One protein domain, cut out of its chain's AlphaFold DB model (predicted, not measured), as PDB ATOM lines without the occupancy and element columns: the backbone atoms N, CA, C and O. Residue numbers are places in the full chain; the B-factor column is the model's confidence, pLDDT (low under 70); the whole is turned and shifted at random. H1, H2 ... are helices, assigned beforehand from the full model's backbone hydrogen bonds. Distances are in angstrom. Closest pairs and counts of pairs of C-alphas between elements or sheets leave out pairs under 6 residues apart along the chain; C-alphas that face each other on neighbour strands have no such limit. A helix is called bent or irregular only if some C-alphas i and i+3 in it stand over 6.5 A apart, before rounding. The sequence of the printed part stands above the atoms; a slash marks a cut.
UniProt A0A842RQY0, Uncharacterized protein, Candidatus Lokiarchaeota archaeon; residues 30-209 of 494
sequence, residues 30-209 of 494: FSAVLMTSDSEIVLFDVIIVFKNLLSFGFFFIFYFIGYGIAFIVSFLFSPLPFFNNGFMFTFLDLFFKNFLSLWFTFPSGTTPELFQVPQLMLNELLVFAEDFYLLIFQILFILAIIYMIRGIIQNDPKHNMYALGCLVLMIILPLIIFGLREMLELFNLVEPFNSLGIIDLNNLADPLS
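AT A GLANCE: This is residues 30 to 209 of the 494 residues of an uncharacterized protein of Candidatus Lokiarchaeota archaeon (UniProt A0A842RQY0). The longest helix, H5, is the middle of a long, thin zigzag: H2 packs beside its first half, and H6 folds back along its last half to make a V whose tip is the turn between them. At the far end of H2 a helical hairpin with H3 makes one end of the length, while short H1 packs on H5, and H7 follows the open end of H6. The printed part has 180 residues with seven named helices, H1 to H7 in chain order, and no named strand; its class is all helix. It is only just loose, close to extended, with a radius of gyration of the C-alphas of 23.6 A, and elongated, spanning 82 by 45 by 29 A.

IN THESE COORDINATES: H5 is residues 117 to 154, 51.7 A from first to last C-alpha, with C-alpha 117 at (-13.960, 37.260, -35.252); it has a kink of 26 degrees near residue 132. H2 is residues 42 to 77, 51.3 A long. H6 is residues 157 to 186, 42.1 A, with a kink of 33 degrees near residue 168; it is neither bent nor irregular, but only just: C-alphas 171 and 174 are 6.1 A apart. H3 is residues 85 to 98, 20.1 A. The short helices are H1, residues 30 to 34, beginning at C-alpha 30 (-11.568, 68.719, -22.054); H4, residues 100 to 103; and H7, residues 190 to 195, ending at C-alpha 195 (-7.419, 39.896, -19.151).

HOW THE PARTS SIT: H5 is the hub, touching H1, H2 and H6. H5 and H6 form a helical hairpin at a shallow tilt of 30 degrees, opposite ways; residues 137 to 151 of H5 touch residues 157 to 170 of H6, and the closest C-alphas, of Ala 144 and Ala 163, are 4.1 A apart. Residues 117 to 135 of H5 touch H2, closest at the C-alphas of Val 46 and Asp 131, 5.8 A, at 38 degrees, only just a steep tilt, opposite ways. H1 touches H5, closest at the C-alphas of Val 33 and Leu 134, 5.5 A. H2 and H3 form a helical hairpin at a shallow tilt of 21 degrees, opposite ways, closest at the C-alphas of Ser 74 and Asn 85, 5.6 A. H3 and H4 meet only through their link. H7 is close to H6 but not clearly touching, with the C-alphas of Leu 184 and Val 190 5.4 A apart, about perpendicular at 90 degrees; H7 and H5 are apart. Every O i to N i+4 pair is within hydrogen-bond range in H1, H2, H3 and H7, 33 of 34 in H5 and 25 of 26 in H6; H4 is too short for such a pair.

THE WHOLE: The C-alphas farthest apart, of Pro 81 and Asn 155, are 83.8 A apart. The printed part has no cut; the link from H4 to H5, 13 residues, is long. Mean pLDDT of the printed part is 90.4, with residues 197 to 198 under 70.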
ATOM      1  N   PHE A  30     -10.685  68.856 -20.896       84.56
ATOM      2  CA  PHE A  30     -11.568  68.719 -22.054       84.56
ATOM      3  C   PHE A  30     -10.858  68.201 -23.304       84.56
ATOM      4  O   PHE A  30     -11.536  67.672 -24.184       84.56
ATOM      5  N   SER A  31      -9.530  68.326 -23.401       85.56
ATOM      6  CA  SER A  31      -8.795  67.740 -24.520       85.56
ATOM      7  C   SER A  31      -8.895  66.219 -24.473       85.56
ATOM      8  O   SER A  31      -9.181  65.610 -25.501       85.56
ATOM      9  N   ALA A  32      -8.753  65.633 -23.282       83.50
ATOM     10  CA  ALA A  32      -8.844  64.189 -23.065       83.50
ATOM     11  C   ALA A  32     -10.258  63.631 -23.314       83.50
ATOM     12  O   ALA A  32     -10.433  62.446 -23.560       83.50
ATOM     13  N   VAL A  33     -11.285  64.485 -23.247       85.94
ATOM     14  CA  VAL A  33     -12.694  64.088 -23.420       85.94
ATOM     15  C   VAL A  33     -13.194  64.298 -24.843       85.94
ATOM     16  O   VAL A  33     -14.139  63.637 -25.272       85.94
ATOM     17  N   LEU A  34     -12.620  65.255 -25.573       86.94
ATOM     18  CA  LEU A  34     -13.010  65.549 -26.952       86.94
ATOM     19  C   LEU A  34     -12.265  64.691 -27.969       86.94
ATOM     20  O   LEU A  34     -12.837  64.406 -29.025       86.94
ATOM     21  N   MET A  35     -11.028  64.314 -27.653       86.56
ATOM     22  CA  MET A  35     -10.133  63.596 -28.550       86.56
ATOM     23  C   MET A  35      -9.808  62.213 -27.990       86.56
ATOM     24  O   MET A  35      -9.518  62.088 -26.802       86.56
ATOM     25  N   THR A  36      -9.819  61.200 -28.850       80.81
ATOM     26  CA  THR A  36      -9.260  59.877 -28.542       80.81
ATOM     27  C   THR A  36      -7.729  59.908 -28.575       80.81
ATOM     28  O   THR A  36      -7.118  60.919 -28.946       80.81
ATOM     29  N   SER A  37      -7.080  58.797 -28.203       74.81
ATOM     30  CA  SER A  37      -5.616  58.641 -28.283       74.81
ATOM     31  C   SER A  37      -5.054  58.943 -29.675       74.81
ATOM     32  O   SER A  37      -3.920  59.406 -29.801       74.81
ATOM     33  N   ASP A  38      -5.874  58.739 -30.707       78.81
ATOM     34  CA  ASP A  38      -5.521  58.916 -32.112       78.81
ATOM     35  C   ASP A  38      -5.865  60.319 -32.638       78.81
ATOM     36  O   ASP A  38      -5.735  60.595 -33.831       78.81
ATOM     37  N   SER A  39      -6.236  61.253 -31.749       81.06
ATOM     38  CA  SER A  39      -6.630  62.635 -32.061       81.06
ATOM     39  C   SER A  39      -7.865  62.768 -32.963       81.06
ATOM     40  O   SER A  39      -8.073  63.803 -33.603       81.06
ATOM     41  N   GLU A  40      -8.705  61.734 -32.982       86.25
ATOM     42  CA  GLU A  40     -10.013  61.751 -33.627       86.25
ATOM     43  C   GLU A  40     -11.098  62.197 -32.631       86.25
ATOM     44  O   GLU A  40     -10.919  62.183 -31.412       86.25
ATOM     45  N   ILE A  41     -12.220  62.705 -33.149       90.25
ATOM     46  CA  ILE A  41     -13.309  63.197 -32.299       90.25
ATOM     47  C   ILE A  41     -14.086  61.985 -31.793       90.25
ATOM     48  O   ILE A  41     -14.732  61.311 -32.595       90.25
ATOM     49  N   VAL A  42     -14.149  61.809 -30.470       90.31
ATOM     50  CA  VAL A  42     -14.798  60.661 -29.795       90.31
ATOM     51  C   VAL A  42     -16.182  60.326 -30.366       90.31
ATOM     52  O   VAL A  42     -16.535  59.164 -30.527       90.31
ATOM     53  N   LEU A  43     -17.000  61.331 -30.710       90.38
ATOM     54  CA  LEU A  43     -18.336  61.090 -31.271       90.38
ATOM     55  C   LEU A  43     -18.291  60.319 -32.599       90.38
ATOM     56  O   LEU A  43     -19.159  59.478 -32.839       90.38
ATOM     57  N   PHE A  44     -17.329  60.621 -33.471       92.12
ATOM     58  CA  PHE A  44     -17.161  59.884 -34.721       92.12
ATOM     59  C   PHE A  44     -16.604  58.488 -34.458       92.12
ATOM     60  O   PHE A  44     -17.118  57.538 -35.051       92.12
ATOM     61  N   ASP A  45     -15.680  58.357 -33.514       91.25
ATOM     62  CA  ASP A  45     -15.046  57.081 -33.169       91.25
ATOM     63  C   ASP A  45     -16.071  56.103 -32.606       91.25
ATOM     64  O   ASP A  45     -16.226  55.011 -33.148       91.25
ATOM     65  N   VAL A  46     -16.928  56.534 -31.671       93.06
ATOM     66  CA  VAL A  46     -18.046  55.709 -31.176       93.06
ATOM     67  C   VAL A  46     -18.925  55.207 -32.323       93.06
ATOM     68  O   VAL A  46     -19.339  54.048 -32.329       93.06
ATOM     69  N   ILE A  47     -19.235  56.056 -33.311       93.62
ATOM     70  CA  ILE A  47     -20.067  55.664 -34.461       93.62
ATOM     71  C   ILE A  47     -19.328  54.652 -35.347       93.62
ATOM     72  O   ILE A  47     -19.942  53.686 -35.814       93.62
ATOM     73  N   ILE A  48     -18.033  54.863 -35.589       92.44
ATOM     74  CA  ILE A  48     -17.185  53.989 -36.404       92.44
ATOM     75  C   ILE A  48     -17.023  52.629 -35.724       92.44
ATOM     76  O   ILE A  48     -17.328  51.607 -36.342       92.44
ATOM     77  N   VAL A  49     -16.637  52.604 -34.451       92.75
ATOM     78  CA  VAL A  49     -16.451  51.384 -33.660       92.75
ATOM     79  C   VAL A  49     -17.776  50.635 -33.515       92.75
ATOM     80  O   VAL A  49     -17.835  49.428 -33.745       92.75
ATOM     81  N   PHE A  50     -18.891  51.329 -33.257       94.62
ATOM     82  CA  PHE A  50     -20.213  50.693 -33.225       94.62
ATOM     83  C   PHE A  50     -20.576  50.042 -34.567       94.62
ATOM     84  O   PHE A  50     -21.080  48.916 -34.611       94.62
ATOM     85  N   LYS A  51     -20.288  50.718 -35.687       94.81
ATOM     86  CA  LYS A  51     -20.474  50.156 -37.031       94.81
ATOM     87  C   LYS A  51     -19.571  48.938 -37.261       94.81
ATOM     88  O   LYS A  51     -20.038  47.959 -37.853       94.81
ATOM     89  N   ASN A  52     -18.317  48.972 -36.815       93.50
ATOM     90  CA  ASN A  52     -17.391  47.844 -36.914       93.50
ATOM     91  C   ASN A  52     -17.907  46.654 -36.104       93.50
ATOM     92  O   ASN A  52     -17.984  45.547 -36.629       93.50
ATOM     93  N   LEU A  53     -18.361  46.887 -34.873       94.19
ATOM     94  CA  LEU A  53     -18.903  45.862 -33.986       94.19
ATOM     95  C   LEU A  53     -20.158  45.206 -34.579       94.19
ATOM     96  O   LEU A  53     -20.258  43.978 -34.610       94.19
ATOM     97  N   LEU A  54     -21.073  45.996 -35.154       94.75
ATOM     98  CA  LEU A  54     -22.206  45.463 -35.920       94.75
ATOM     99  C   LEU A  54     -21.748  44.665 -37.147       94.75
ATOM    100  O   LEU A  54     -22.309  43.607 -37.429       94.75
ATOM    101  N   SER A  55     -20.729  45.144 -37.865       94.00
ATOM    102  CA  SER A  55     -20.187  44.462 -39.044       94.00
ATOM    103  C   SER A  55     -19.591  43.103 -38.674       94.00
ATOM    104  O   SER A  55     -19.941  42.101 -39.296       94.00
ATOM    105  N   PHE A  56     -18.772  43.038 -37.620       93.88
ATOM    106  CA  PHE A  56     -18.234  41.790 -37.080       93.88
ATOM    107  C   PHE A  56     -19.342  40.858 -36.586       93.88
ATOM    108  O   PHE A  56     -19.327  39.676 -36.918       93.88
ATOM    109  N   GLY A  57     -20.332  41.381 -35.857       93.94
ATOM    110  CA  GLY A  57     -21.453  40.598 -35.340       93.94
ATOM    111  C   GLY A  57     -22.298  39.969 -36.449       93.94
ATOM    112  O   GLY A  57     -22.532  38.759 -36.446       93.94
ATOM    113  N   PHE A  58     -22.717  40.757 -37.445       95.44
ATOM    114  CA  PHE A  58     -23.471  40.235 -38.588       95.44
ATOM    115  C   PHE A  58     -22.640  39.274 -39.436       95.44
ATOM    116  O   PHE A  58     -23.148  38.220 -39.820       95.44
ATOM    117  N   PHE A  59     -21.368  39.594 -39.690       95.00
ATOM    118  CA  PHE A  59     -20.464  38.703 -40.412       95.00
ATOM    119  C   PHE A  59     -20.315  37.362 -39.685       95.00
ATOM    120  O   PHE A  59     -20.483  36.318 -40.310       95.00
ATOM    121  N   PHE A  60     -20.101  37.375 -38.366       94.69
ATOM    122  CA  PHE A  60     -20.013  36.170 -37.540       94.69
ATOM    123  C   PHE A  60     -21.288  35.331 -37.609       94.69
ATOM    124  O   PHE A  60     -21.215  34.126 -37.842       94.69
ATOM    125  N   ILE A  61     -22.459  35.960 -37.462       95.56
ATOM    126  CA  ILE A  61     -23.755  35.273 -37.524       95.56
ATOM    127  C   ILE A  61     -23.959  34.630 -38.896       95.56
ATOM    128  O   ILE A  61     -24.300  33.450 -38.971       95.56
ATOM    129  N   PHE A  62     -23.722  35.364 -39.988       95.56
ATOM    130  CA  PHE A  62     -23.854  34.801 -41.331       95.56
ATOM    131  C   PHE A  62     -22.859  33.673 -41.573       95.56
ATOM    132  O   PHE A  62     -23.238  32.652 -42.146       95.56
ATOM    133  N   TYR A  63     -21.620  33.819 -41.104       94.25
ATOM    134  CA  TYR A  63     -20.589  32.802 -41.262       94.25
ATOM    135  C   TYR A  63     -20.961  31.540 -40.472       94.25
ATOM    136  O   TYR A  63     -20.927  30.432 -41.009       94.25
ATOM    137  N   PHE A  64     -21.461  31.692 -39.248       94.38
ATOM    138  CA  PHE A  64     -21.949  30.580 -38.439       94.38
ATOM    139  C   PHE A  64     -23.154  29.868 -39.076       94.38
ATOM    140  O   PHE A  64     -23.170  28.638 -39.163       94.38
ATOM    141  N   ILE A  65     -24.135  30.620 -39.591       95.75
ATOM    142  CA  ILE A  65     -25.280  30.064 -40.335       95.75
ATOM    143  C   ILE A  65     -24.792  29.308 -41.574       95.75
ATOM    144  O   ILE A  65     -25.233  28.188 -41.827       95.75
ATOM    145  N   GLY A  66     -23.854  29.892 -42.322       95.38
ATOM    146  CA  GLY A  66     -23.236  29.270 -43.485       95.38
ATOM    147  C   GLY A  66     -22.576  27.936 -43.136       95.38
ATOM    148  O   GLY A  66     -22.877  26.924 -43.768       95.38
ATOM    149  N   TYR A  67     -21.735  27.910 -42.099       94.50
ATOM    150  CA  TYR A  67     -21.115  26.679 -41.599       94.50
ATOM    151  C   TYR A  67     -22.159  25.646 -41.166       94.50
ATOM    152  O   TYR A  67     -22.013  24.470 -41.490       94.50
ATOM    153  N   GLY A  68     -23.232  26.073 -40.494       95.50
ATOM    154  CA  GLY A  68     -24.340  25.200 -40.106       95.50
ATOM    155  C   GLY A  68     -25.027  24.554 -41.313       95.50
ATOM    156  O   GLY A  68     -25.234  23.341 -41.332       95.50
ATOM    157  N   ILE A  69     -25.312  25.334 -42.360       95.50
ATOM    158  CA  ILE A  69     -25.881  24.822 -43.616       95.50
ATOM    159  C   ILE A  69     -24.898  23.864 -44.297       95.50
ATOM    160  O   ILE A  69     -25.290  22.761 -44.677       95.50
ATOM    161  N   ALA A  70     -23.622  24.239 -44.419       94.44
ATOM    162  CA  ALA A  70     -22.594  23.392 -45.021       94.44
ATOM    163  C   ALA A  70     -22.423  22.070 -44.262       94.44
ATOM    164  O   ALA A  70     -22.239  21.028 -44.890       94.44
ATOM    165  N   PHE A  71     -22.544  22.088 -42.933       95.62
ATOM    166  CA  PHE A  71     -22.510  20.897 -42.094       95.62
ATOM    167  C   PHE A  71     -23.718  19.985 -42.344       95.62
ATOM    168  O   PHE A  71     -23.536  18.792 -42.576       95.62
ATOM    169  N   ILE A  72     -24.938  20.537 -42.376       96.00
ATOM    170  CA  ILE A  72     -26.167  19.776 -42.669       96.00
ATOM    171  C   ILE A  72     -26.104  19.162 -44.072       96.00
ATOM    172  O   ILE A  72     -26.387  17.978 -44.240       96.00
ATOM    173  N   VAL A  73     -25.696  19.941 -45.079       94.81
ATOM    174  CA  VAL A  73     -25.531  19.459 -46.458       94.81
ATOM    175  C   VAL A  73     -24.458  18.375 -46.509       94.81
ATOM    176  O   VAL A  73     -24.693  17.314 -47.081       94.81
ATOM    177  N   SER A  74     -23.313  18.587 -45.859       94.19
ATOM    178  CA  SER A  74     -22.250  17.581 -45.834       94.19
ATOM    179  C   SER A  74     -22.715  16.286 -45.185       94.19
ATOM    180  O   SER A  74     -22.448  15.216 -45.714       94.19
ATOM    181  N   PHE A  75     -23.480  16.363 -44.098       94.38
ATOM    182  CA  PHE A  75     -24.056  15.190 -43.449       94.38
ATOM    183  C   PHE A  75     -25.057  14.450 -44.353       94.38
ATOM    184  O   PHE A  75     -24.962  13.233 -44.504       94.38
ATOM    185  N   LEU A  76     -25.983  15.175 -44.991       96.31
ATOM    186  CA  LEU A  76     -27.008  14.593 -45.865       96.31
ATOM    187  C   LEU A  76     -26.420  13.942 -47.125       96.31
ATOM    188  O   LEU A  76     -26.914  12.906 -47.565       96.31
ATOM    189  N   PHE A  77     -25.375  14.539 -47.703       94.44
ATOM    190  CA  PHE A  77     -24.789  14.104 -48.974       94.44
ATOM    191  C   PHE A  77     -23.485  13.304 -48.826       94.44
ATOM    192  O   PHE A  77     -23.006  12.763 -49.822       94.44
ATOM    193  N   SER A  78     -22.951  13.135 -47.608       94.00
ATOM    194  CA  SER A  78     -21.755  12.318 -47.332       94.00
ATOM    195  C   SER A  78     -21.802  10.884 -47.885       94.00
ATOM    196  O   SER A  78     -20.729  10.370 -48.202       94.00
ATOM    197  N   PRO A  79     -22.960  10.197 -47.998       94.06
ATOM    198  CA  PRO A  79     -23.005   8.857 -48.586       94.06
ATOM    199  C   PRO A  79     -22.781   8.824 -50.107       94.06
ATOM    200  O   PRO A  79     -22.588   7.744 -50.664       94.06
ATOM    201  N   LEU A  80     -22.845   9.967 -50.801       94.25
ATOM    202  CA  LEU A  80     -22.674  10.006 -52.251       94.25
ATOM    203  C   LEU A  80     -21.183   9.981 -52.626       94.25
ATOM    204  O   LEU A  80     -20.433  10.854 -52.195       94.25
ATOM    205  N   PRO A  81     -20.743   9.065 -53.511       90.31
ATOM    206  CA  PRO A  81     -19.325   8.883 -53.844       90.31
ATOM    207  C   PRO A  81     -18.688  10.074 -54.581       90.31
ATOM    208  O   PRO A  81     -17.468  10.146 -54.688       90.31
ATOM    209  N   PHE A  82     -19.496  11.004 -55.096       92.62
ATOM    210  CA  PHE A  82     -19.033  12.196 -55.815       92.62
ATOM    211  C   PHE A  82     -18.988  13.457 -54.940       92.62
ATOM    212  O   PHE A  82     -18.551  14.506 -55.409       92.62
ATOM    213  N   PHE A  83     -19.461  13.386 -53.692       92.94
ATOM    214  CA  PHE A  83     -19.511  14.539 -52.805       92.94
ATOM    215  C   PHE A  83     -18.217  14.658 -51.991       92.94
ATOM    216  O   PHE A  83     -17.778  13.703 -51.357       92.94
ATOM    217  N   ASN A  84     -17.606  15.846 -51.993       93.31
ATOM    218  CA  ASN A  84     -16.403  16.139 -51.216       93.31
ATOM    219  C   ASN A  84     -16.718  17.179 -50.130       93.31
ATOM    220  O   ASN A  84     -16.890  18.361 -50.427       93.31
ATOM    221  N   ASN A  85     -16.733  16.743 -48.867       90.62
ATOM    222  CA  ASN A  85     -16.975  17.610 -47.708       90.62
ATOM    223  C   ASN A  85     -15.984  18.789 -47.645       90.62
ATOM    224  O   ASN A  85     -16.371  19.918 -47.354       90.62
ATOM    225  N   GLY A  86     -14.706  18.545 -47.959       92.38
ATOM    226  CA  GLY A  86     -13.661  19.571 -47.935       92.38
ATOM    227  C   GLY A  86     -13.902  20.682 -48.956       92.38
ATOM    228  O   GLY A  86     -13.664  21.855 -48.662       92.38
ATOM    229  N   PHE A  87     -14.447  20.338 -50.128       92.50
ATOM    230  CA  PHE A  87     -14.818  21.325 -51.139       92.50
ATOM    231  C   PHE A  87     -15.895  22.289 -50.627       92.50
ATOM    232  O   PHE A  87     -15.750  23.489 -50.819       92.50
ATOM    233  N   MET A  88     -16.929  21.802 -49.932       91.69
ATOM    234  CA  MET A  88     -18.006  22.658 -49.414       91.69
ATOM    235  C   MET A  88     -17.515  23.683 -48.394       91.69
ATOM    236  O   MET A  88     -17.867  24.857 -48.496       91.69
ATOM    237  N   PHE A  89     -16.680  23.269 -47.438       92.25
ATOM    238  CA  PHE A  89     -16.119  24.200 -46.453       92.25
ATOM    239  C   PHE A  89     -15.132  25.188 -47.091       92.25
ATOM    240  O   PHE A  89     -15.148  26.366 -46.748       92.25
ATOM    241  N   THR A  90     -14.340  24.745 -48.074       94.00
ATOM    242  CA  THR A  90     -13.418  25.624 -48.819       94.00
ATOM    243  C   THR A  90     -14.180  26.636 -49.673       94.00
ATOM    244  O   THR A  90     -13.833  27.813 -49.708       94.00
ATOM    245  N   PHE A  91     -15.245  26.194 -50.349       93.56
ATOM    246  CA  PHE A  91     -16.141  27.063 -51.105       93.56
ATOM    247  C   PHE A  91     -16.769  28.117 -50.198       93.56
ATOM    248  O   PHE A  91     -16.825  29.284 -50.571       93.56
ATOM    249  N   LEU A  92     -17.204  27.716 -49.002       93.56
ATOM    250  CA  LEU A  92     -17.787  28.632 -48.037       93.56
ATOM    251  C   LEU A  92     -16.761  29.663 -47.551       93.56
ATOM    252  O   LEU A  92     -17.048  30.852 -47.619       93.56
ATOM    253  N   ASP A  93     -15.555  29.250 -47.153       92.00
ATOM    254  CA  ASP A  93     -14.505  30.197 -46.746       92.00
ATOM    255  C   ASP A  93     -14.158  31.178 -47.879       92.00
ATOM    256  O   ASP A  93     -14.119  32.387 -47.662       92.00
ATOM    257  N   LEU A  94     -14.022  30.693 -49.120       93.38
ATOM    258  CA  LEU A  94     -13.793  31.548 -50.291       93.38
ATOM    259  C   LEU A  94     -14.967  32.495 -50.573       93.38
ATOM    260  O   LEU A  94     -14.742  33.644 -50.952       93.38
ATOM    261  N   PHE A  95     -16.206  32.040 -50.397       94.12
ATOM    262  CA  PHE A  95     -17.396  32.870 -50.574       94.12
ATOM    263  C   PHE A  95     -17.443  33.998 -49.537       94.12
ATOM    264  O   PHE A  95     -17.664  35.156 -49.890       94.12
ATOM    265  N   PHE A  96     -17.172  33.692 -48.268       93.12
ATOM    266  CA  PHE A  96     -17.134  34.696 -47.207       93.12
ATOM    267  C   PHE A  96     -15.957  35.663 -47.377       93.12
ATOM    268  O   PHE A  96     -16.156  36.874 -47.280       93.12
ATOM    269  N   LYS A  97     -14.760  35.160 -47.708       89.75
ATOM    270  CA  LYS A  97     -13.553  35.980 -47.900       89.75
ATOM    271  C   LYS A  97     -13.616  36.877 -49.134       89.75
ATOM    272  O   LYS A  97     -13.137  38.005 -49.055       89.75
ATOM    273  N   ASN A  98     -14.198  36.421 -50.245       90.81
ATOM    274  CA  ASN A  98     -14.161  37.166 -51.511       90.81
ATOM    275  C   ASN A  98     -15.459  37.906 -51.848       90.81
ATOM    276  O   ASN A  98     -15.408  38.899 -52.568       90.81
ATOM    277  N   PHE A  99     -16.616  37.409 -51.401       90.19
ATOM    278  CA  PHE A  99     -17.913  37.955 -51.806       90.19
ATOM    279  C   PHE A  99     -18.628  38.649 -50.653       90.19
ATOM    280  O   PHE A  99     -18.938  39.834 -50.754       90.19
ATOM    281  N   LEU A 100     -18.870  37.934 -49.549       88.88
ATOM    282  CA  LEU A 100     -19.631  38.501 -48.433       88.88
ATOM    283  C   LEU A 100     -18.855  39.610 -47.711       88.88
ATOM    284  O   LEU A 100     -19.443  40.576 -47.238       88.88
ATOM    285  N   SER A 101     -17.530  39.499 -47.662       89.81
ATOM    286  CA  SER A 101     -16.646  40.518 -47.105       89.81
ATOM    287  C   SER A 101     -16.805  41.906 -47.710       89.81
ATOM    288  O   SER A 101     -16.647  42.885 -46.994       89.81
ATOM    289  N   LEU A 102     -17.158  42.006 -48.994       90.38
ATOM    290  CA  LEU A 102     -17.362  43.286 -49.680       90.38
ATOM    291  C   LEU A 102     -18.550  44.074 -49.111       90.38
ATOM    292  O   LEU A 102     -18.689  45.263 -49.389       90.38
ATOM    293  N   TRP A 103     -19.430  43.416 -48.352       90.12
ATOM    294  CA  TRP A 103     -20.598  44.038 -47.729       90.12
ATOM    295  C   TRP A 103     -20.290  44.600 -46.338       90.12
ATOM    296  O   TRP A 103     -21.119  45.317 -45.778       90.12
ATOM    297  N   PHE A 104     -19.113  44.295 -45.786       91.50
ATOM    298  CA  PHE A 104     -18.693  44.694 -44.449       91.50
ATOM    299  C   PHE A 104     -17.408  45.521 -44.513       91.50
ATOM    300  O   PHE A 104     -16.590  45.375 -45.416       91.50
ATOM    301  N   THR A 105     -17.223  46.408 -43.539       86.06
ATOM    302  CA  THR A 105     -15.976  47.160 -43.380       86.06
ATOM    303  C   THR A 105     -15.220  46.616 -42.182       86.06
ATOM    304  O   THR A 105     -15.775  46.583 -41.086       86.06
ATOM    305  N   PHE A 106     -13.971  46.203 -42.396       89.75
ATOM    306  CA  PHE A 106     -13.080  45.721 -41.344       89.75
ATOM    307  C   PHE A 106     -11.928  46.718 -41.146       89.75
ATOM    308  O   PHE A 106     -11.315  47.103 -42.145       89.75
ATOM    309  N   PRO A 107     -11.598  47.111 -39.901       85.81
ATOM    310  CA  PRO A 107     -10.544  48.091 -39.626       85.81
ATOM    311  C   PRO A 107      -9.170  47.689 -40.182       85.81
ATOM    312  O   PRO A 107      -8.436  48.525 -40.695       85.81
ATOM    313  N   SER A 108      -8.840  46.392 -40.174       84.69
ATOM    314  CA  SER A 108      -7.571  45.875 -40.708       84.69
ATOM    315  C   SER A 108      -7.493  45.854 -42.243       84.69
ATOM    316  O   SER A 108      -6.460  45.480 -42.797       84.69
ATOM    317  N   GLY A 109      -8.592  46.159 -42.946       85.69
ATOM    318  CA  GLY A 109      -8.708  46.035 -44.404       85.69
ATOM    319  C   GLY A 109      -8.663  44.596 -44.933       85.69
ATOM    320  O   GLY A 109      -8.779  44.381 -46.138       85.69
ATOM    321  N   THR A 110      -8.516  43.602 -44.053       89.31
ATOM    322  CA  THR A 110      -8.451  42.179 -44.399       89.31
ATOM    323  C   THR A 110      -9.637  41.432 -43.810       89.31
ATOM    324  O   THR A 110     -10.215  41.834 -42.801       89.31
ATOM    325  N   THR A 111     -10.035  40.348 -44.468       91.44
ATOM    326  CA  THR A 111     -11.193  39.561 -44.059       91.44
ATOM    327  C   THR A 111     -10.808  38.601 -42.944       91.44
ATOM    328  O   THR A 111      -9.937  37.753 -43.150       91.44
ATOM    329  N   PRO A 112     -11.421  38.721 -41.755       92.31
ATOM    330  CA  PRO A 112     -11.062  37.881 -40.627       92.31
ATOM    331  C   PRO A 112     -11.526  36.442 -40.850       92.31
ATOM    332  O   PRO A 112     -12.585  36.181 -41.429       92.31
ATOM    333  N   GLU A 113     -10.749  35.492 -40.341       91.81
ATOM    334  CA  GLU A 113     -11.188  34.098 -40.276       91.81
ATOM    335  C   GLU A 113     -12.230  33.914 -39.170       91.81
ATOM    336  O   GLU A 113     -12.209  34.633 -38.172       91.81
ATOM    337  N   LEU A 114     -13.115  32.917 -39.303       88.94
ATOM    338  CA  LEU A 114     -14.226  32.692 -38.365       88.94
ATOM    339  C   LEU A 114     -13.784  32.695 -36.891       88.94
ATOM    340  O   LEU A 114     -14.448  33.294 -36.049       88.94
ATOM    341  N   PHE A 115     -12.659  32.048 -36.581       91.50
ATOM    342  CA  PHE A 115     -12.146  31.936 -35.212       91.50
ATOM    343  C   PHE A 115     -11.477  33.213 -34.692       91.50
ATOM    344  O   PHE A 115     -11.308  33.356 -33.486       91.50
ATOM    345  N   GLN A 116     -11.119  34.147 -35.576       91.94
ATOM    346  CA  GLN A 116     -10.557  35.446 -35.199       91.94
ATOM    347  C   GLN A 116     -11.656  36.457 -34.860       91.94
ATOM    348  O   GLN A 116     -11.423  37.365 -34.063       91.94
ATOM    349  N   VAL A 117     -12.860  36.297 -35.426       91.69
ATOM    350  CA  VAL A 117     -13.960  37.260 -35.252       91.69
ATOM    351  C   VAL A 117     -14.329  37.498 -33.782       91.69
ATOM    352  O   VAL A 117     -14.460  38.666 -33.423       91.69
ATOM    353  N   PRO A 118     -14.449  36.480 -32.898       91.44
ATOM    354  CA  PRO A 118     -14.762  36.725 -31.490       91.44
ATOM    355  C   PRO A 118     -13.730  37.600 -30.776       91.44
ATOM    356  O   PRO A 118     -14.113  38.487 -30.021       91.44
ATOM    357  N   GLN A 119     -12.436  37.387 -31.039       90.56
ATOM    358  CA  GLN A 119     -11.373  38.184 -30.429       90.56
ATOM    359  C   GLN A 119     -11.370  39.620 -30.963       90.56
ATOM    360  O   GLN A 119     -11.247  40.561 -30.187       90.56
ATOM    361  N   LEU A 120     -11.537  39.798 -32.278       91.38
ATOM    362  CA  LEU A 120     -11.621  41.129 -32.888       91.38
ATOM    363  C   LEU A 120     -12.838  41.905 -32.375       91.38
ATOM    364  O   LEU A 120     -12.720  43.076 -32.047       91.38
ATOM    365  N   MET A 121     -13.984  41.238 -32.237       91.19
ATOM    366  CA  MET A 121     -15.193  41.836 -31.671       91.19
ATOM    367  C   MET A 121     -14.994  42.258 -30.210       91.19
ATOM    368  O   MET A 121     -15.495  43.305 -29.819       91.19
ATOM    369  N   LEU A 122     -14.265  41.470 -29.412       89.44
ATOM    370  CA  LEU A 122     -13.933  41.819 -28.028       89.44
ATOM    371  C   LEU A 122     -12.990  43.029 -27.965       89.44
ATOM    372  O   LEU A 122     -13.224  43.933 -27.170       89.44
ATOM    373  N   ASN A 123     -11.984  43.094 -28.839       89.62
ATOM    374  CA  ASN A 123     -11.088  44.249 -28.916       89.62
ATOM    375  C   ASN A 123     -11.848  45.532 -29.301       89.62
ATOM    376  O   ASN A 123     -11.680  46.555 -28.647       89.62
ATOM    377  N   GLU A 124     -12.726  45.479 -30.307       90.81
ATOM    378  CA  GLU A 124     -13.575  46.628 -30.672       90.81
ATOM    379  C   GLU A 124     -14.558  46.992 -29.552       90.81
ATOM    380  O   GLU A 124     -14.866  48.162 -29.361       90.81
ATOM    381  N   LEU A 125     -15.056  46.010 -28.793       90.44
ATOM    382  CA  LEU A 125     -15.925  46.268 -27.643       90.44
ATOM    383  C   LEU A 125     -15.187  47.022 -26.529       90.44
ATOM    384  O   LEU A 125     -15.795  47.869 -25.882       90.44
ATOM    385  N   LEU A 126     -13.902  46.730 -26.312       88.62
ATOM    386  CA  LEU A 126     -13.072  47.451 -25.346       88.62
ATOM    387  C   LEU A 126     -12.868  48.910 -25.760       88.62
ATOM    388  O   LEU A 126     -13.137  49.798 -24.953       88.62
ATOM    389  N   VAL A 127     -12.487  49.151 -27.019       88.75
ATOM    390  CA  VAL A 127     -12.364  50.514 -27.574       88.75
ATOM    391  C   VAL A 127     -13.707  51.242 -27.485       88.75
ATOM    392  O   VAL A 127     -13.786  52.362 -26.994       88.75
ATOM    393  N   PHE A 128     -14.805  50.562 -27.839       91.12
ATOM    394  CA  PHE A 128     -16.149  51.114 -27.698       91.12
ATOM    395  C   PHE A 128     -16.469  51.497 -26.254       91.12
ATOM    396  O   PHE A 128     -17.102  52.523 -26.037       91.12
ATOM    397  N   ALA A 129     -16.092  50.681 -25.267       89.19
ATOM    398  CA  ALA A 129     -16.376  50.960 -23.863       89.19
ATOM    399  C   ALA A 129     -15.642  52.218 -23.371       89.19
ATOM    400  O   ALA A 129     -16.242  53.018 -22.650       89.19
ATOM    401  N   GLU A 130     -14.391  52.408 -23.790       88.00
ATOM    402  CA  GLU A 130     -13.595  53.604 -23.505       88.00
ATOM    403  C   GLU A 130     -14.182  54.853 -24.181       88.00
ATOM    404  O   GLU A 130     -14.497  55.841 -23.510       88.00
ATOM    405  N   ASP A 131     -14.451  54.788 -25.485       90.56
ATOM    406  CA  ASP A 131     -15.026  55.914 -26.223       90.56
ATOM    407  C   ASP A 131     -16.440  56.251 -25.729       90.56
ATOM    408  O   ASP A 131     -16.835  57.415 -25.632       90.56
ATOM    409  N   PHE A 132     -17.227  55.233 -25.371       91.00
ATOM    410  CA  PHE A 132     -18.558  55.410 -24.803       91.00
ATOM    411  C   PHE A 132     -18.497  56.057 -23.419       91.00
ATOM    412  O   PHE A 132     -19.331  56.911 -23.108       91.00
ATOM    413  N   TYR A 133     -17.502  55.698 -22.603       90.94
ATOM    414  CA  TYR A 133     -17.223  56.371 -21.339       90.94
ATOM    415  C   TYR A 133     -16.964  57.868 -21.562       90.94
ATOM    416  O   TYR A 133     -17.636  58.691 -20.938       90.94
ATOM    417  N   LEU A 134     -16.109  58.236 -22.521       91.50
ATOM    418  CA  LEU A 134     -15.850  59.638 -22.881       91.50
ATOM    419  C   LEU A 134     -17.096  60.345 -23.453       91.50
ATOM    420  O   LEU A 134     -17.399  61.489 -23.094       91.50
ATOM    421  N   LEU A 135     -17.888  59.653 -24.277       93.62
ATOM    422  CA  LEU A 135     -19.137  60.173 -24.838       93.62
ATOM    423  C   LEU A 135     -20.164  60.519 -23.751       93.62
ATOM    424  O   LEU A 135     -20.876  61.521 -23.876       93.62
ATOM    425  N   ILE A 136     -20.240  59.738 -22.667       93.50
ATOM    426  CA  ILE A 136     -21.120  60.041 -21.529       93.50
ATOM    427  C   ILE A 136     -20.805  61.433 -20.962       93.50
ATOM    428  O   ILE A 136     -21.737  62.195 -20.699       93.50
ATOM    429  N   PHE A 137     -19.532  61.821 -20.838       93.31
ATOM    430  CA  PHE A 137     -19.158  63.164 -20.367       93.31
ATOM    431  C   PHE A 137     -19.612  64.264 -21.317       93.31
ATOM    432  O   PHE A 137     -20.156  65.274 -20.867       93.31
ATOM    433  N   GLN A 138     -19.451  64.064 -22.625       93.38
ATOM    434  CA  GLN A 138     -19.920  65.027 -23.623       93.38
ATOM    435  C   GLN A 138     -21.440  65.217 -23.532       93.38
ATOM    436  O   GLN A 138     -21.933  66.348 -23.515       93.38
ATOM    437  N   ILE A 139     -22.189  64.118 -23.396       95.19
ATOM    438  CA  ILE A 139     -23.644  64.148 -23.216       95.19
ATOM    439  C   ILE A 139     -24.012  64.885 -21.923       95.19
ATOM    440  O   ILE A 139     -24.882  65.758 -21.953       95.19
ATOM    441  N   LEU A 140     -23.352  64.585 -20.802       96.19
ATOM    442  CA  LEU A 140     -23.606  65.245 -19.516       96.19
ATOM    443  C   LEU A 140     -23.324  66.746 -19.571       96.19
ATOM    444  O   LEU A 140     -24.121  67.532 -19.057       96.19
ATOM    445  N   PHE A 141     -22.247  67.160 -20.236       95.25
ATOM    446  CA  PHE A 141     -21.914  68.572 -20.400       95.25
ATOM    447  C   PHE A 141     -22.952  69.310 -21.259       95.25
ATOM    448  O   PHE A 141     -23.437  70.379 -20.879       95.25
ATOM    449  N   ILE A 142     -23.372  68.714 -22.380       95.62
ATOM    450  CA  ILE A 142     -24.441  69.262 -23.229       95.62
ATOM    451  C   ILE A 142     -25.752  69.365 -22.436       95.62
ATOM    452  O   ILE A 142     -26.425  70.400 -22.477       95.62
ATOM    453  N   LEU A 143     -26.109  68.325 -21.675       97.38
ATOM    454  CA  LEU A 143     -27.283  68.337 -20.804       97.38
ATOM    455  C   LEU A 143     -27.185  69.438 -19.745       97.38
ATOM    456  O   LEU A 143     -28.173  70.141 -19.529       97.38
ATOM    457  N   ALA A 144     -26.014  69.650 -19.139       97.06
ATOM    458  CA  ALA A 144     -25.796  70.715 -18.164       97.06
ATOM    459  C   ALA A 144     -26.114  72.099 -18.756       97.06
ATOM    460  O   ALA A 144     -26.845  72.883 -18.144       97.06
ATOM    461  N   ILE A 145     -25.648  72.374 -19.981       96.44
ATOM    462  CA  ILE A 145     -25.930  73.628 -20.700       96.44
ATOM    463  C   ILE A 145     -27.426  73.755 -21.023       96.44
ATOM    464  O   ILE A 145     -28.030  74.799 -20.762       96.44
ATOM    465  N   ILE A 146     -28.062  72.699 -21.547       97.19
ATOM    466  CA  ILE A 146     -29.501  72.707 -21.864       97.19
ATOM    467  C   ILE A 146     -30.334  72.980 -20.605       97.19
ATOM    468  O   ILE A 146     -31.266  73.793 -20.634       97.19
ATOM    469  N   TYR A 147     -30.011  72.315 -19.495       97.19
ATOM    470  CA  TYR A 147     -30.702  72.499 -18.225       97.19
ATOM    471  C   TYR A 147     -30.468  73.888 -17.633       97.19
ATOM    472  O   TYR A 147     -31.417  74.470 -17.109       97.19
ATOM    473  N   MET A 148     -29.278  74.471 -17.791       93.88
ATOM    474  CA  MET A 148     -29.026  75.860 -17.402       93.88
ATOM    475  C   MET A 148     -29.888  76.842 -18.202       93.88
ATOM    476  O   MET A 148     -30.580  77.673 -17.607       93.88
ATOM    477  N   ILE A 149     -29.929  76.714 -19.531       94.44
ATOM    478  CA  ILE A 149     -30.758  77.582 -20.384       94.44
ATOM    479  C   ILE A 149     -32.233  77.466 -19.974       94.44
ATOM    480  O   ILE A 149     -32.922  78.475 -19.799       94.44
ATOM    481  N   ARG A 150     -32.721  76.238 -19.747       94.56
ATOM    482  CA  ARG A 150     -34.087  76.006 -19.248       94.56
ATOM    483  C   ARG A 150     -34.315  76.618 -17.868       94.56
ATOM    484  O   ARG A 150     -35.366  77.222 -17.657       94.56
ATOM    485  N   GLY A 151     -33.348  76.513 -16.961       91.25
ATOM    486  CA  GLY A 151     -33.403  77.093 -15.621       91.25
ATOM    487  C   GLY A 151     -33.539  78.615 -15.632       91.25
ATOM    488  O   GLY A 151     -34.380  79.157 -14.912       91.25
ATOM    489  N   ILE A 152     -32.806  79.299 -16.516       89.75
ATOM    490  CA  ILE A 152     -32.882  80.759 -16.694       89.75
ATOM    491  C   ILE A 152     -34.246  81.190 -17.256       89.75
ATOM    492  O   ILE A 152     -34.822  82.187 -16.811       89.75
ATOM    493  N   ILE A 153     -34.789  80.443 -18.224       90.56
ATOM    494  CA  ILE A 153     -36.062  80.784 -18.876       90.56
ATOM    495  C   ILE A 153     -37.247  80.505 -17.940       90.56
ATOM    496  O   ILE A 153     -38.084  81.382 -17.701       90.56
ATOM    497  N   GLN A 154     -37.321  79.292 -17.385       90.25
ATOM    498  CA  GLN A 154     -38.495  78.808 -16.653       90.25
ATOM    499  C   GLN A 154     -38.506  79.219 -15.172       90.25
ATOM    500  O   GLN A 154     -39.578  79.271 -14.573       90.25
ATOM    501  N   ASN A 155     -37.360  79.602 -14.597       85.62
ATOM    502  CA  ASN A 155     -37.199  79.961 -13.174       85.62
ATOM    503  C   ASN A 155     -37.541  78.829 -12.196       85.62
ATOM    504  O   ASN A 155     -37.809  79.089 -11.025       85.62
ATOM    505  N   ASP A 156     -37.536  77.583 -12.670       88.19
ATOM    506  CA  ASP A 156     -37.711  76.410 -11.823       88.19
ATOM    507  C   ASP A 156     -36.326  75.921 -11.358       88.19
ATOM    508  O   ASP A 156     -35.502  75.541 -12.202       88.19
ATOM    509  N   PRO A 157     -36.047  75.910 -10.039       91.19
ATOM    510  CA  PRO A 157     -34.756  75.512  -9.495       91.19
ATOM    511  C   PRO A 157     -34.411  74.054  -9.800       91.19
ATOM    512  O   PRO A 157     -33.232  73.723  -9.796       91.19
ATOM    513  N   LYS A 158     -35.386  73.197 -10.140       94.31
ATOM    514  CA  LYS A 158     -35.118  71.809 -10.545       94.31
ATOM    515  C   LYS A 158     -34.157  71.728 -11.728       94.31
ATOM    516  O   LYS A 158     -33.249  70.910 -11.719       94.31
ATOM    517  N   HIS A 159     -34.313  72.604 -12.720       95.25
ATOM    518  CA  HIS A 159     -33.420  72.623 -13.878       95.25
ATOM    519  C   HIS A 159     -32.015  73.102 -13.494       95.25
ATOM    520  O   HIS A 159     -31.034  72.544 -13.967       95.25
ATOM    521  N   ASN A 160     -31.907  74.069 -12.577       93.69
ATOM    522  CA  ASN A 160     -30.614  74.517 -12.055       93.69
ATOM    523  C   ASN A 160     -29.919  73.407 -11.243       93.69
ATOM    524  O   ASN A 160     -28.710  73.229 -11.368       93.69
ATOM    525  N   MET A 161     -30.686  72.614 -10.482       94.75
ATOM    526  CA  MET A 161     -30.197  71.414  -9.795       94.75
ATOM    527  C   MET A 161     -29.729  70.341 -10.773       94.75
ATOM    528  O   MET A 161     -28.661  69.784 -10.565       94.75
ATOM    529  N   TYR A 162     -30.482  70.065 -11.842       96.44
ATOM    530  CA  TYR A 162     -30.052  69.103 -12.860       96.44
ATOM    531  C   TYR A 162     -28.802  69.577 -13.599       96.44
ATOM    532  O   TYR A 162     -27.916  68.768 -13.849       96.44
ATOM    533  N   ALA A 163     -28.688  70.877 -13.890       96.62
ATOM    534  CA  ALA A 163     -27.508  71.447 -14.528       96.62
ATOM    535  C   ALA A 163     -26.248  71.256 -13.671       96.62
ATOM    536  O   ALA A 163     -25.259  70.705 -14.150       96.62
ATOM    537  N   LEU A 164     -26.300  71.647 -12.391       96.12
ATOM    538  CA  LEU A 164     -25.183  71.435 -11.467       96.12
ATOM    539  C   LEU A 164     -24.944  69.943 -11.208       96.12
ATOM    540  O   LEU A 164     -23.802  69.505 -11.162       96.12
ATOM    541  N   GLY A 165     -26.013  69.156 -11.084       94.88
ATOM    542  CA  GLY A 165     -25.951  67.714 -10.878       94.88
ATOM    543  C   GLY A 165     -25.239  66.986 -12.014       94.88
ATOM    544  O   GLY A 165     -24.471  66.077 -11.735       94.88
ATOM    545  N   CYS A 166     -25.417  67.413 -13.269       97.00
ATOM    546  CA  CYS A 166     -24.667  66.867 -14.402       97.00
ATOM    547  C   CYS A 166     -23.163  67.147 -14.265       97.00
ATOM    548  O   CYS A 166     -22.373  66.222 -14.408       97.00
ATOM    549  N   LEU A 167     -22.768  68.381 -13.917       95.38
ATOM    550  CA  LEU A 167     -21.356  68.732 -13.698       95.38
ATOM    551  C   LEU A 167     -20.746  67.961 -12.520       95.38
ATOM    552  O   LEU A 167     -19.635  67.458 -12.609       95.38
ATOM    553  N   VAL A 168     -21.489  67.826 -11.420       94.31
ATOM    554  CA  VAL A 168     -21.063  67.030 -10.261       94.31
ATOM    555  C   VAL A 168     -20.939  65.551 -10.631       94.31
ATOM    556  O   VAL A 168     -19.989  64.898 -10.217       94.31
ATOM    557  N   LEU A 169     -21.852  65.012 -11.441       94.75
ATOM    558  CA  LEU A 169     -21.792  63.621 -11.887       94.75
ATOM    559  C   LEU A 169     -20.582  63.362 -12.795       94.75
ATOM    560  O   LEU A 169     -19.982  62.298 -12.694       94.75
ATOM    561  N   MET A 170     -20.172  64.350 -13.598       94.06
ATOM    562  CA  MET A 170     -18.910  64.300 -14.350       94.06
ATOM    563  C   MET A 170     -17.668  64.268 -13.445       94.06
ATOM    564  O   MET A 170     -16.620  63.831 -13.893       94.06
ATOM    565  N   ILE A 171     -17.759  64.695 -12.183       92.00
ATOM    566  CA  ILE A 171     -16.663  64.564 -11.208       92.00
ATOM    567  C   ILE A 171     -16.751  63.218 -10.481       92.00
ATOM    568  O   ILE A 171     -15.760  62.516 -10.326       92.00
ATOM    569  N   ILE A 172     -17.952  62.835 -10.049       91.62
ATOM    570  CA  ILE A 172     -18.178  61.608  -9.276       91.62
ATOM    571  C   ILE A 172     -17.851  60.355 -10.094       91.62
ATOM    572  O   ILE A 172     -17.311  59.396  -9.553       91.62
ATOM    573  N   LEU A 173     -18.204  60.332 -11.379       91.94
ATOM    574  CA  LEU A 173     -18.089  59.131 -12.201       91.94
ATOM    575  C   LEU A 173     -16.623  58.682 -12.412       91.94
ATOM    576  O   LEU A 173     -16.354  57.512 -12.136       91.94
ATOM    577  N   PRO A 174     -15.664  59.565 -12.768       90.69
ATOM    578  CA  PRO A 174     -14.239  59.235 -12.749       90.69
ATOM    579  C   PRO A 174     -13.764  58.780 -11.369       90.69
ATOM    580  O   PRO A 174     -13.133  57.734 -11.264       90.69
ATOM    581  N   LEU A 175     -14.131  59.494 -10.296       89.25
ATOM    582  CA  LEU A 175     -13.711  59.140  -8.934       89.25
ATOM    583  C   LEU A 175     -14.155  57.730  -8.527       89.25
ATOM    584  O   LEU A 175     -13.403  57.011  -7.878       89.25
ATOM    585  N   ILE A 176     -15.361  57.311  -8.918       89.38
ATOM    586  CA  ILE A 176     -15.842  55.946  -8.669       89.38
ATOM    587  C   ILE A 176     -15.006  54.925  -9.443       89.38
ATOM    588  O   ILE A 176     -14.661  53.882  -8.893       89.38
ATOM    589  N   ILE A 177     -14.701  55.196 -10.711       89.19
ATOM    590  CA  ILE A 177     -13.998  54.245 -11.579       89.19
ATOM    591  C   ILE A 177     -12.527  54.121 -11.179       89.19
ATOM    592  O   ILE A 177     -12.037  53.005 -11.014       89.19
ATOM    593  N   PHE A 178     -11.839  55.239 -10.957       88.94
ATOM    594  CA  PHE A 178     -10.447  55.229 -10.514       88.94
ATOM    595  C   PHE A 178     -10.311  54.748  -9.069       88.94
ATOM    596  O   PHE A 178      -9.441  53.930  -8.792       88.94
ATOM    597  N   GLY A 179     -11.241  55.107  -8.179       86.25
ATOM    598  CA  GLY A 179     -11.289  54.524  -6.837       86.25
ATOM    599  C   GLY A 179     -11.517  53.007  -6.861       86.25
ATOM    600  O   GLY A 179     -10.900  52.268  -6.093       86.25
ATOM    601  N   LEU A 180     -12.353  52.501  -7.778       87.00
ATOM    602  CA  LEU A 180     -12.517  51.060  -7.990       87.00
ATOM    603  C   LEU A 180     -11.226  50.421  -8.517       87.00
ATOM    604  O   LEU A 180     -10.867  49.336  -8.062       87.00
ATOM    605  N   ARG A 181     -10.529  51.075  -9.453       88.81
ATOM    606  CA  ARG A 181      -9.239  50.613  -9.980       88.81
ATOM    607  C   ARG A 181      -8.202  50.482  -8.865       88.81
ATOM    608  O   ARG A 181      -7.620  49.411  -8.732       88.81
ATOM    609  N   GLU A 182      -8.027  51.515  -8.046       86.19
ATOM    610  CA  GLU A 182      -7.100  51.505  -6.904       86.19
ATOM    611  C   GLU A 182      -7.450  50.397  -5.901       86.19
ATOM    612  O   GLU A 182      -6.585  49.662  -5.426       86.19
ATOM    613  N   MET A 183      -8.744  50.209  -5.622       87.25
ATOM    614  CA  MET A 183      -9.205  49.115  -4.770       87.25
ATOM    615  C   MET A 183      -8.863  47.746  -5.377       87.25
ATOM    616  O   MET A 183      -8.399  46.858  -4.665       87.25
ATOM    617  N   LEU A 184      -9.082  47.545  -6.679       87.25
ATOM    618  CA  LEU A 184      -8.724  46.298  -7.363       87.25
ATOM    619  C   LEU A 184      -7.208  46.075  -7.381       87.25
ATOM    620  O   LEU A 184      -6.767  44.927  -7.290       87.25
ATOM    621  N   GLU A 185      -6.421  47.144  -7.475       88.75
ATOM    622  CA  GLU A 185      -4.958  47.097  -7.451       88.75
ATOM    623  C   GLU A 185      -4.452  46.586  -6.102       88.75
ATOM    624  O   GLU A 185      -3.618  45.683  -6.066       88.75
ATOM    625  N   LEU A 186      -5.059  47.034  -4.998       89.69
ATOM    626  CA  LEU A 186      -4.760  46.539  -3.650       89.69
ATOM    627  C   LEU A 186      -4.916  45.010  -3.526       89.69
ATOM    628  O   LEU A 186      -4.201  44.364  -2.757       89.69
ATOM    629  N   PHE A 187      -5.842  44.418  -4.286       91.25
ATOM    630  CA  PHE A 187      -6.087  42.974  -4.308       91.25
ATOM    631  C   PHE A 187      -5.355  42.235  -5.441       91.25
ATOM    632  O   PHE A 187      -5.567  41.031  -5.601       91.25
ATOM    633  N   ASN A 188      -4.509  42.913  -6.229       88.62
ATOM    634  CA  ASN A 188      -3.898  42.391  -7.461       88.62
ATOM    635  C   ASN A 188      -4.933  41.828  -8.460       88.62
ATOM    636  O   ASN A 188      -4.671  40.862  -9.176       88.62
ATOM    637  N   LEU A 189      -6.137  42.410  -8.497       86.88
ATOM    638  CA  LEU A 189      -7.240  41.969  -9.358       86.88
ATOM    639  C   LEU A 189      -7.336  42.749 -10.675       86.88
ATOM    640  O   LEU A 189      -8.091  42.342 -11.554       86.88
ATOM    641  N   VAL A 190      -6.559  43.820 -10.851       85.94
ATOM    642  CA  VAL A 190      -6.573  44.631 -12.083       85.94
ATOM    643  C   VAL A 190      -6.203  43.795 -13.311       85.94
ATOM    644  O   VAL A 190      -6.929  43.811 -14.302       85.94
ATOM    645  N   GLU A 191      -5.128  43.001 -13.240       84.38
ATOM    646  CA  GLU A 191      -4.701  42.139 -14.352       84.38
ATOM    647  C   GLU A 191      -5.774  41.112 -14.766       84.38
ATOM    648  O   GLU A 191      -6.076  41.034 -15.958       84.38
ATOM    649  N   PRO A 192      -6.418  40.367 -13.838       82.81
ATOM    650  CA  PRO A 192      -7.571  39.533 -14.160       82.81
ATOM    651  C   PRO A 192      -8.689  40.280 -14.894       82.81
ATOM    652  O   PRO A 192      -9.171  39.783 -15.909       82.81
ATOM    653  N   PHE A 193      -9.083  41.467 -14.426       78.19
ATOM    654  CA  PHE A 193     -10.156  42.251 -15.048       78.19
ATOM    655  C   PHE A 193      -9.798  42.715 -16.464       78.19
ATOM    656  O   PHE A 193     -10.619  42.571 -17.374       78.19
ATOM    657  N   ASN A 194      -8.560  43.167 -16.667       81.19
ATOM    658  CA  ASN A 194      -8.055  43.536 -17.988       81.19
ATOM    659  C   ASN A 194      -7.970  42.302 -18.908       81.19
ATOM    660  O   ASN A 194      -8.366  42.360 -20.069       81.19
ATOM    661  N   SER A 195      -7.532  41.149 -18.385       79.31
ATOM    662  CA  SER A 195      -7.419  39.896 -19.151       79.31
ATOM    663  C   SER A 195      -8.769  39.292 -19.553       79.31
ATOM    664  O   SER A 195      -8.866  38.632 -20.586       79.31
ATOM    665  N   LEU A 196      -9.821  39.533 -18.762       77.44
ATOM    666  CA  LEU A 196     -11.191  39.116 -19.068       77.44
ATOM    667  C   LEU A 196     -11.827  39.958 -20.183       77.44
ATOM    668  O   LEU A 196     -12.913  39.611 -20.648       77.44
ATOM    669  N   GLY A 197     -11.172  41.042 -20.613       67.75
ATOM    670  CA  GLY A 197     -11.644  41.880 -21.710       67.75
ATOM    671  C   GLY A 197     -12.942  42.618 -21.392       67.75
ATOM    672  O   GLY A 197     -13.746  42.841 -22.292       67.75
ATOM    673  N   ILE A 198     -13.174  42.948 -20.115       68.00
ATOM    674  CA  ILE A 198     -14.379  43.672 -19.688       68.00
ATOM    675  C   ILE A 198     -14.178  45.180 -19.891       68.00
ATOM    676  O   ILE A 198     -14.986  45.803 -20.573       68.00
ATOM    677  N   ILE A 199     -13.114  45.752 -19.315       71.12
ATOM    678  CA  ILE A 199     -12.681  47.157 -19.446       71.12
ATOM    679  C   ILE A 199     -11.156  47.178 -19.262       71.12
ATOM    680  O   ILE A 199     -10.661  46.506 -18.357       71.12
ATOM    681  N   ASP A 200     -10.422  47.944 -20.074       80.12
ATOM    682  CA  ASP A 200      -8.994  48.201 -19.843       80.12
ATOM    683  C   ASP A 200      -8.822  49.336 -18.823       80.12
ATOM    684  O   ASP A 200      -8.776  50.519 -19.156       80.12
ATOM    685  N   LEU A 201      -8.757  48.968 -17.543       80.38
ATOM    686  CA  LEU A 201      -8.655  49.935 -16.449       80.38
ATOM    687  C   LEU A 201      -7.301  50.657 -16.412       80.38
ATOM    688  O   LEU A 201      -7.178  51.664 -15.718       80.38
ATOM    689  N   ASN A 202      -6.276  50.146 -17.100       80.44
ATOM    690  CA  ASN A 202      -4.940  50.741 -17.068       80.44
ATOM    691  C   ASN A 202      -4.778  51.883 -18.065       80.44
ATOM    692  O   ASN A 202      -4.023  52.812 -17.786       80.44
ATOM    693  N   ASN A 203      -5.468  51.793 -19.200       81.50
ATOM    694  CA  ASN A 203      -5.372  52.765 -20.284       81.50
ATOM    695  C   ASN A 203      -6.536  53.763 -20.308       81.50
ATOM    696  O   ASN A 203      -6.506  54.691 -21.106       81.50
ATOM    697  N   LEU A 204      -7.521  53.616 -19.413       84.69
ATOM    698  CA  LEU A 204      -8.654  54.530 -19.330       84.69
ATOM    699  C   LEU A 204      -8.185  55.973 -19.084       84.69
ATOM    700  O   LEU A 204      -7.550  56.264 -18.067       84.69
ATOM    701  N   ALA A 205      -8.548  56.880 -19.989       85.19
ATOM    702  CA  ALA A 205      -8.268  58.301 -19.836       85.19
ATOM    703  C   ALA A 205      -8.919  58.866 -18.558       85.19
ATOM    704  O   ALA A 205     -10.127  58.717 -18.342       85.19
ATOM    705  N   ASP A 206      -8.124  59.539 -17.722       87.31
ATOM    706  CA  ASP A 206      -8.637  60.310 -16.590       87.31
ATOM    707  C   ASP A 206      -8.978  61.728 -17.054       87.31
ATOM    708  O   ASP A 206      -8.079  62.492 -17.411       87.31
ATOM    709  N   PRO A 207     -10.267  62.101 -17.089       87.12
ATOM    710  CA  PRO A 207     -10.649  63.429 -17.522       87.12
ATOM    711  C   PRO A 207     -10.505  64.475 -16.402       87.12
ATOM    712  O   PRO A 207     -10.698  65.668 -16.653       87.12
ATOM    713  N   LEU A 208     -10.196  64.066 -15.164       88.88
ATOM    714  CA  LEU A 208      -9.935  64.986 -14.064       88.88
ATOM    715  C   LEU A 208      -8.514  65.545 -14.150       88.88
ATOM    716  O   LEU A 208      -7.536  64.843 -14.387       88.88
ATOM    717  N   SER A 209      -8.391  66.849 -13.920       85.56
ATOM    718  CA  SER A 209      -7.082  67.491 -13.835       85.56
ATOM    719  C   SER A 209      -6.341  67.088 -12.547       85.56
ATOM    720  O   SER A 209      -6.979  66.898 -11.506       85.56
TER     721      SER A 209